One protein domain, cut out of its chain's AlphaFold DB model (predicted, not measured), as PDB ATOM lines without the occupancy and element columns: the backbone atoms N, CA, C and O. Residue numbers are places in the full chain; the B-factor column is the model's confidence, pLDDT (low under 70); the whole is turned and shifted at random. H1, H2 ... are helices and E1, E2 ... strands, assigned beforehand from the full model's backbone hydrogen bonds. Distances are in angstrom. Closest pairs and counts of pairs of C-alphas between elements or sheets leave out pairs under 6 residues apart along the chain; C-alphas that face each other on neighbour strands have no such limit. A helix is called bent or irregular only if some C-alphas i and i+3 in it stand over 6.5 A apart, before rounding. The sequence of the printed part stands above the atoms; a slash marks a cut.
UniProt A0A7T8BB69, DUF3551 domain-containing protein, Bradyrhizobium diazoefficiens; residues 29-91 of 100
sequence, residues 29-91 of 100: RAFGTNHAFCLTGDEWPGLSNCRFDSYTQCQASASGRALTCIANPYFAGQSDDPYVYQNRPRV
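What this domain is: This is residues 29 to 91 of the 100 residues of the protein "DUF3551 domain-containing protein" of Bradyrhizobium diazoefficiens (UniProt A0A7T8BB69). What shape do these atoms make? A small sheet of three strands, E2, E1 and E3, has the helix H1 packed over one face and running along its strands, while the short helix H2 near the last printed residues only grazes the sheet. What is it built of, and how large is it? The printed part has 63 residues, with two named helices and three named strands in the order E1, E2, H1, E3, H2; the sheet order is E2, E1, E3, all antiparallel, and the class is mixed, helices and strands, with 28 residues, under half, in named elements. The whole is compact and rounded, with a radius of gyration of the C-alphas of 10.6 A and spans of 28 by 22 by 22 A.

Where its parts are: Where does the first element begin? E1, residues 37 to 41, begins at C-alpha 37 (346.013, 321.149, 290.434) and is 13.6 A long from first to last C-alpha. What follows it? E2, residues 48 to 52, is 11.0 A long. H1, residues 55 to 62, is 10.4 A long and begins at C-alpha 55 (347.010, 320.140, 284.085). Which elements come last? E3, residues 67 to 71, is 13.5 A long. H2, residues 82 to 86, is 6.6 A long and ends at C-alpha 86 (347.082, 309.772, 287.485); it is neither bent nor irregular, but only just: C-alphas 82 and 85 are 6.1 A apart.

How they stand to each other: How are the strands paired? E1 and E2 form a hairpin, antiparallel at 145 degrees, with N 37 and O 52 within hydrogen-bond range at 2.9 A. E1 and E3 are antiparallel at 146 degrees, with N 40 and O 68 at 2.8 A and N 68 and O 40 at 2.7 A. Where is H1? It is on the sheet at a height of 8.0 A, over E1 and, only just, with 3 of its C-alphas, over E3; on the local plane it runs along the strands, at 26 degrees to E1. Its closest C-alphas to E3 are those of Ala 62 and Thr 68, 5.9 A. E2, H1 and E3 form a split strand-helix-strand unit, two strands running the same way with E1 between them in the sheet, and its crossover is right-handed. What of H2 and the helix backbones? H2 only grazes the sheet with residues 83 to 86, the closest C-alphas to E3 being those of Ala 71 and Val 84, 5.5 A; it is close to H1 but not clearly touching, with Tyr 55 and Tyr 83 having the closest C-alphas, 6.4 A. In H1 and H2 every O i to N i+4 pair is within hydrogen-bond range.

The domain as a whole: How far does it reach? The two C-alphas farthest apart are those of Gly 64 and Val 91, 30.4 A. Is anything missing or long? The printed part has no cut and none of its links is long. Where is confidence low? The mean pLDDT of the printed part is 80.9, and residues 29 to 32 and 87 to 91 are under 70.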
ATOM      1  N   ARG A  29     340.508 332.652 298.103       48.09
ATOM      2  CA  ARG A  29     339.815 331.688 298.956       48.09
ATOM      3  C   ARG A  29     340.858 330.675 299.426       48.09
ATOM      4  O   ARG A  29     341.894 330.528 298.789       48.09
ATOM      5  N   ALA A  30     340.607 329.947 300.510       48.25
ATOM      6  CA  ALA A  30     341.380 328.742 300.791       48.25
ATOM      7  C   ALA A  30     341.113 327.749 299.645       48.25
ATOM      8  O   ALA A  30     340.140 327.003 299.661       48.25
ATOM      9  N   PHE A  31     341.928 327.816 298.593       54.69
ATOM     10  CA  PHE A  31     341.724 327.129 297.317       54.69
ATOM     11  C   PHE A  31     341.898 325.603 297.401       54.69
ATOM     12  O   PHE A  31     341.818 324.901 296.397       54.69
ATOM     13  N   GLY A  32     342.142 325.086 298.605       62.75
ATOM     14  CA  GLY A  32     342.613 323.731 298.837       62.75
ATOM     15  C   GLY A  32     341.668 322.627 298.374       62.75
ATOM     16  O   GLY A  32     342.150 321.526 298.189       62.75
ATOM     17  N   THR A  33     340.375 322.862 298.144       73.00
ATOM     18  CA  THR A  33     339.441 321.768 297.789       73.00
ATOM     19  C   THR A  33     338.773 321.896 296.423       73.00
ATOM     20  O   THR A  33     338.296 320.889 295.899       73.00
ATOM     21  N   ASN A  34     338.734 323.098 295.841       82.88
ATOM     22  CA  ASN A  34     337.919 323.379 294.651       82.88
ATOM     23  C   ASN A  34     338.673 323.230 293.326       82.88
ATOM     24  O   ASN A  34     338.026 323.110 292.296       82.88
ATOM     25  N   HIS A  35     340.005 323.221 293.352       88.00
ATOM     26  CA  HIS A  35     340.831 323.107 292.152       88.00
ATOM     27  C   HIS A  35     341.653 321.828 292.173       88.00
ATOM     28  O   HIS A  35     342.156 321.415 293.224       88.00
ATOM     29  N   ALA A  36     341.796 321.210 291.007       88.56
ATOM     30  CA  ALA A  36     342.385 319.887 290.886       88.56
ATOM     31  C   ALA A  36     343.923 319.894 290.848       88.56
ATOM     32  O   ALA A  36     344.533 318.860 291.120       88.56
ATOM     33  N   PHE A  37     344.558 321.038 290.569       89.19
ATOM     34  CA  PHE A  37     346.013 321.149 290.434       89.19
ATOM     35  C   PHE A  37     346.610 322.332 291.206       89.19
ATOM     36  O   PHE A  37     346.019 323.411 291.308       89.19
ATOM     37  N   CYS A  38     347.827 322.117 291.710       88.69
ATOM     38  CA  CYS A  38     348.635 323.087 292.445       88.69
ATOM     39  C   CYS A  38     350.008 323.262 291.796       88.69
ATOM     40  O   CYS A  38     350.564 322.311 291.237       88.69
ATOM     41  N   LEU A  39     350.571 324.465 291.920       88.75
ATOM     42  CA  LEU A  39     351.984 324.698 291.635       88.75
ATOM     43  C   LEU A  39     352.815 324.364 292.878       88.75
ATOM     44  O   LEU A  39     352.364 324.477 294.009       88.75
ATOM     45  N   THR A  40     354.045 323.936 292.673       85.56
ATOM     46  CA  THR A  40     355.019 323.753 293.749       85.56
ATOM     47  C   THR A  40     356.402 324.023 293.190       85.56
ATOM     48  O   THR A  40     356.686 323.712 292.036       85.56
ATOM     49  N   GLY A  41     357.289 324.585 293.993       85.19
ATOM     50  CA  GLY A  41     358.667 324.828 293.593       85.19
ATOM     51  C   GLY A  41     359.421 325.607 294.653       85.19
ATOM     52  O   GLY A  41     358.963 325.723 295.784       85.19
ATOM     53  N   ASP A  42     360.570 326.150 294.276       82.00
ATOM     54  CA  ASP A  42     361.434 326.884 295.205       82.00
ATOM     55  C   ASP A  42     360.793 328.213 295.653       82.00
ATOM     56  O   ASP A  42     360.728 328.520 296.838       82.00
ATOM     57  N   GLU A  43     360.187 328.942 294.704       76.50
ATOM     58  CA  GLU A  43     359.407 330.167 294.968       76.50
ATOM     59  C   GLU A  43     358.127 329.879 295.780       76.50
ATOM     60  O   GLU A  43     357.614 330.743 296.489       76.50
ATOM     61  N   TRP A  44     357.605 328.655 295.673       72.81
ATOM     62  CA  TRP A  44     356.309 328.245 296.208       72.81
ATOM     63  C   TRP A  44     356.432 326.866 296.879       72.81
ATOM     64  O   TRP A  44     356.081 325.847 296.272       72.81
ATOM     65  N   PRO A  45     356.985 326.798 298.105       75.69
ATOM     66  CA  PRO A  45     357.261 325.524 298.756       75.69
ATOM     67  C   PRO A  45     355.969 324.790 299.139       75.69
ATOM     68  O   PRO A  45     355.054 325.359 299.737       75.69
ATOM     69  N   GLY A  46     355.916 323.492 298.830       76.81
ATOM     70  CA  GLY A  46     354.786 322.612 299.142       76.81
ATOM     71  C   GLY A  46     353.558 322.827 298.247       76.81
ATOM     72  O   GLY A  46     353.635 323.436 297.182       76.81
ATOM     73  N   LEU A  47     352.399 322.313 298.686       77.75
ATOM     74  CA  LEU A  47     351.118 322.529 298.000       77.75
ATOM     75  C   LEU A  47     350.735 324.005 298.064       77.75
ATOM     76  O   LEU A  47     350.173 324.484 299.049       77.75
ATOM     77  N   SER A  48     351.024 324.716 296.992       78.06
ATOM     78  CA  SER A  48     350.867 326.154 296.923       78.06
ATOM     79  C   SER A  48     350.151 326.526 295.628       78.06
ATOM     80  O   SER A  48     350.110 325.776 294.658       78.06
ATOM     81  N   ASN A  49     349.471 327.671 295.627       83.00
ATOM     82  CA  ASN A  49     348.806 328.188 294.428       83.00
ATOM     83  C   ASN A  49     347.904 327.147 293.700       83.00
ATOM     84  O   ASN A  49     348.042 326.889 292.503       83.00
ATOM     85  N   CYS A  50     346.996 326.513 294.452       87.19
ATOM     86  CA  CYS A  50     346.047 325.504 293.965       87.19
ATOM     87  C   CYS A  50     344.853 326.139 293.247       87.19
ATOM     88  O   CYS A  50     343.756 326.135 293.780       87.19
ATOM     89  N   ARG A  51     345.052 326.747 292.081       86.50
ATOM     90  CA  ARG A  51     344.014 327.533 291.378       86.50
ATOM     91  C   ARG A  51     343.700 327.036 289.969       86.50
ATOM     92  O   ARG A  51     343.158 327.789 289.163       86.50
ATOM     93  N   PHE A  52     344.148 325.827 289.645       89.50
ATOM     94  CA  PHE A  52     344.122 325.297 288.290       89.50
ATOM     95  C   PHE A  52     343.194 324.091 288.209       89.50
ATOM     96  O   PHE A  52     343.305 323.156 289.005       89.50
ATOM     97  N   ASP A  53     342.303 324.108 287.223       88.06
ATOM     98  CA  ASP A  53     341.333 323.033 286.992       88.06
ATOM     99  C   ASP A  53     341.831 322.010 285.960       88.06
ATOM    100  O   ASP A  53     341.405 320.856 285.993       88.06
ATOM    101  N   SER A  54     342.785 322.401 285.099       88.31
ATOM    102  CA  SER A  54     343.455 321.514 284.138       88.31
ATOM    103  C   SER A  54     344.972 321.477 284.321       88.31
ATOM    104  O   SER A  54     345.615 322.461 284.714       88.31
ATOM    105  N   TYR A  55     345.568 320.337 283.974       89.31
ATOM    106  CA  TYR A  55     347.010 320.140 284.085       89.31
ATOM    107  C   TYR A  55     347.770 321.052 283.123       89.31
ATOM    108  O   TYR A  55     348.784 321.645 283.486       89.31
ATOM    109  N   THR A  56     347.247 321.225 281.909       90.62
ATOM    110  CA  THR A  56     347.843 322.082 280.877       90.62
ATOM    111  C   THR A  56     347.874 323.551 281.294       90.62
ATOM    112  O   THR A  56     348.870 324.234 281.057       90.62
ATOM    113  N   GLN A  57     346.831 324.035 281.976       90.31
ATOM    114  CA  GLN A  57     346.776 325.398 282.507       90.31
ATOM    115  C   GLN A  57     347.813 325.611 283.616       90.31
ATOM    116  O   GLN A  57     348.510 326.634 283.639       90.31
ATOM    117  N   CYS A  58     347.953 324.630 284.512       90.75
ATOM    118  CA  CYS A  58     349.011 324.647 285.513       90.75
ATOM    119  C   CYS A  58     350.393 324.647 284.838       90.75
ATOM    120  O   CYS A  58     351.235 325.487 285.154       90.75
ATOM    121  N   GLN A  59     350.627 323.754 283.870       91.19
ATOM    122  CA  GLN A  59     351.927 323.592 283.214       91.19
ATOM    123  C   GLN A  59     352.348 324.852 282.453       91.19
ATOM    124  O   GLN A  59     353.509 325.254 282.519       91.19
ATOM    125  N   ALA A  60     351.404 325.517 281.785       91.25
ATOM    126  CA  ALA A  60     351.645 326.812 281.161       91.25
ATOM    127  C   ALA A  60     352.110 327.855 282.192       91.25
ATOM    128  O   ALA A  60     353.046 328.607 281.935       91.25
ATOM    129  N   SER A  61     351.518 327.847 283.388       88.44
ATOM    130  CA  SER A  61     351.877 328.767 284.476       88.44
ATOM    131  C   SER A  61     353.211 328.426 285.148       88.44
ATOM    132  O   SER A  61     353.869 329.320 285.679       88.44
ATOM    133  N   ALA A  62     353.609 327.150 285.136       88.88
ATOM    134  CA  ALA A  62     354.915 326.681 285.597       88.88
ATOM    135  C   ALA A  62     356.043 326.941 284.587       88.88
ATOM    136  O   ALA A  62     357.212 327.042 284.974       88.88
ATOM    137  N   SER A  63     355.710 327.030 283.296       88.19
ATOM    138  CA  SER A  63     356.693 327.159 282.224       88.19
ATOM    139  C   SER A  63     357.604 328.376 282.435       88.19
ATOM    140  O   SER A  63     357.155 329.482 282.727       88.19
ATOM    141  N   GLY A  64     358.917 328.145 282.360       86.81
ATOM    142  CA  GLY A  64     359.935 329.182 282.554       86.81
ATOM    143  C   GLY A  64     360.157 329.649 283.999       86.81
ATOM    144  O   GLY A  64     360.971 330.543 284.202       86.81
ATOM    145  N   ARG A  65     359.483 329.061 285.001       85.69
ATOM    146  CA  ARG A  65     359.533 329.534 286.402       85.69
ATOM    147  C   ARG A  65     360.175 328.569 287.405       85.69
ATOM    148  O   ARG A  65     360.083 328.802 288.600       85.69
ATOM    149  N   ALA A  66     360.808 327.485 286.947       87.06
ATOM    150  CA  ALA A  66     361.314 326.412 287.822       87.06
ATOM    151  C   ALA A  66     360.248 325.886 288.816       87.06
ATOM    152  O   ALA A  66     360.556 325.460 289.928       87.06
ATOM    153  N   LEU A  67     358.977 325.920 288.396       89.00
ATOM    154  CA  LEU A  67     357.842 325.380 289.137       89.00
ATOM    155  C   LEU A  67     357.407 324.050 288.524       89.00
ATOM    156  O   LEU A  67     357.645 323.766 287.352       89.00
ATOM    157  N   THR A  68     356.730 323.246 289.330       88.38
ATOM    158  CA  THR A  68     356.169 321.949 288.968       88.38
ATOM    159  C   THR A  68     354.672 321.945 289.244       88.38
ATOM    160  O   THR A  68     354.198 322.616 290.160       88.38
ATOM    161  N   CYS A  69     353.928 321.176 288.453       88.88
ATOM    162  CA  CYS A  69     352.501 320.957 288.641       88.88
ATOM    163  C   CYS A  69     352.231 319.615 289.299       88.88
ATOM    164  O   CYS A  69     352.693 318.577 288.824       88.88
ATOM    165  N   ILE A  70     351.441 319.640 290.367       86.94
ATOM    166  CA  ILE A  70     351.031 318.454 291.115       86.94
ATOM    167  C   ILE A  70     349.508 318.407 291.228       86.94
ATOM    168  O   ILE A  70     348.842 319.443 291.257       86.94
ATOM    169  N   ALA A  71     348.951 317.197 291.290       87.56
ATOM    170  CA  ALA A  71     347.534 317.026 291.579       87.56
ATOM    171  C   ALA A  71     347.260 317.404 293.038       87.56
ATOM    172  O   ALA A  71     348.036 317.073 293.938       87.56
ATOM    173  N   ASN A  72     346.144 318.081 293.275       86.62
ATOM    174  CA  ASN A  72     345.718 318.473 294.603       86.62
ATOM    175  C   ASN A  72     345.093 317.264 295.337       86.62
ATOM    176  O   ASN A  72     343.990 316.837 294.985       86.62
ATOM    177  N   PRO A  73     345.735 316.703 296.378       81.94
ATOM    178  CA  PRO A  73     345.196 315.566 297.123       81.94
ATOM    179  C   PRO A  73     343.860 315.882 297.811       81.94
ATOM    180  O   PRO A  73     343.029 314.983 297.959       81.94
ATOM    181  N   TYR A  74     343.632 317.149 298.170       82.56
ATOM    182  CA  TYR A  74     342.430 317.629 298.851       82.56
ATOM    183  C   TYR A  74     341.295 318.013 297.891       82.56
ATOM    184  O   TYR A  74     340.238 318.453 298.343       82.56
ATOM    185  N   PHE A  75     341.485 317.840 296.577       85.44
ATOM    186  CA  PHE A  75     340.437 318.091 295.595       85.44
ATOM    187  C   PHE A  75     339.210 317.215 295.876       85.44
ATOM    188  O   PHE A  75     339.293 315.980 295.893       85.44
ATOM    189  N   ALA A  76     338.082 317.881 296.118       83.06
ATOM    190  CA  ALA A  76     336.800 317.264 296.458       83.06
ATOM    191  C   ALA A  76     335.768 317.374 295.321       83.06
ATOM    192  O   ALA A  76     334.643 316.898 295.466       83.06
ATOM    193  N   GLY A  77     336.135 318.018 294.210       82.38
ATOM    194  CA  GLY A  77     335.296 318.159 293.026       82.38
ATOM    195  C   GLY A  77     335.429 316.994 292.048       82.38
ATOM    196  O   GLY A  77     336.126 316.009 292.296       82.38
ATOM    197  N   GLN A  78     334.764 317.146 290.905       83.69
ATOM    198  CA  GLN A  78     334.953 316.297 289.733       83.69
ATOM    199  C   GLN A  78     335.791 317.050 288.703       83.69
ATOM    200  O   GLN A  78     335.633 318.260 288.542       83.69
ATOM    201  N   SER A  79     336.676 316.336 288.016       83.12
ATOM    202  CA  SER A  79     337.439 316.870 286.892       83.12
ATOM    203  C   SER A  79     337.462 315.855 285.759       83.12
ATOM    204  O   SER A  79     337.613 314.655 286.004       83.12
ATOM    205  N   ASP A  80     337.323 316.360 284.536       87.31
ATOM    206  CA  ASP A  80     337.450 315.597 283.295       87.31
ATOM    207  C   ASP A  80     338.919 315.442 282.854       87.31
ATOM    208  O   ASP A  80     339.212 314.743 281.883       87.31
ATOM    209  N   ASP A  81     339.863 316.096 283.543       85.00
ATOM    210  CA  ASP A  81     341.281 316.040 283.198       85.00
ATOM    211  C   ASP A  81     341.908 314.713 283.690       85.00
ATOM    212  O   ASP A  81     341.891 314.409 284.891       85.00
ATOM    213  N   PRO A  82     342.494 313.900 282.788       85.00
ATOM    214  CA  PRO A  82     343.006 312.574 283.133       85.00
ATOM    215  C   PRO A  82     344.187 312.620 284.113       85.00
ATOM    216  O   PRO A  82     344.428 311.651 284.840       85.00
ATOM    217  N   TYR A  83     344.921 313.734 284.180       83.44
ATOM    218  CA  TYR A  83     346.079 313.862 285.064       83.44
ATOM    219  C   TYR A  83     345.692 314.025 286.534       83.44
ATOM    220  O   TYR A  83     346.515 313.728 287.404       83.44
ATOM    221  N   VAL A  84     344.450 314.429 286.828       83.50
ATOM    222  CA  VAL A  84     343.950 314.574 288.207       83.50
ATOM    223  C   VAL A  84     344.041 313.253 288.955       83.50
ATOM    224  O   VAL A  84     344.481 313.217 290.104       83.50
ATOM    225  N   TYR A  85     343.667 312.155 288.298       75.81
ATOM    226  CA  TYR A  85     343.655 310.825 288.903       75.81
ATOM    227  C   TYR A  85     344.997 310.100 288.775       75.81
ATOM    228  O   TYR A  85     345.335 309.300 289.645       75.81
ATOM    229  N   GLN A  86     345.778 310.397 287.730       73.88
ATOM    230  CA  GLN A  86     347.082 309.772 287.485       73.88
ATOM    231  C   GLN A  86     348.145 310.224 288.495       73.88
ATOM    232  O   GLN A  86     348.912 309.404 288.997       73.88
ATOM    233  N   ASN A  87     348.173 311.525 288.802       63.84
ATOM    234  CA  ASN A  87     349.154 312.128 289.705       63.84
ATOM    235  C   ASN A  87     348.618 312.341 291.120       63.84
ATOM    236  O   ASN A  87     349.322 312.925 291.949       63.84
ATOM    237  N   ARG A  88     347.396 311.882 291.426       64.00
ATOM    238  CA  ARG A  88     346.934 311.862 292.812       64.00
ATOM    239  C   ARG A  88     347.906 310.959 293.570       64.00
ATOM    240  O   ARG A  88     348.037 309.793 293.179       64.00
ATOM    241  N   PRO A  89     348.593 311.451 294.622       60.66
ATOM    242  CA  PRO A  89     349.314 310.563 295.515       60.66
ATOM    243  C   PRO A  89     348.314 309.479 295.870       60.66
ATOM    244  O   PRO A  89     347.213 309.808 296.323       60.66
ATOM    245  N   ARG A  90     348.630 308.215 295.556       56.69
ATOM    246  CA  ARG A  90     347.838 307.094 296.053       56.69
ATOM    247  C   ARG A  90     347.748 307.382 297.538       56.69
ATOM    248  O   ARG A  90     348.778 307.376 298.211       56.69
ATOM    249  N   VAL A  91     346.566 307.762 298.018       53.75
ATOM    250  CA  VAL A  91     346.330 307.833 299.446       53.75
ATOM    251  C   VAL A  91     346.565 306.389 299.831       53.75
ATOM    252  O   VAL A  91     345.749 305.533 299.491       53.75
TER     253      VAL A  91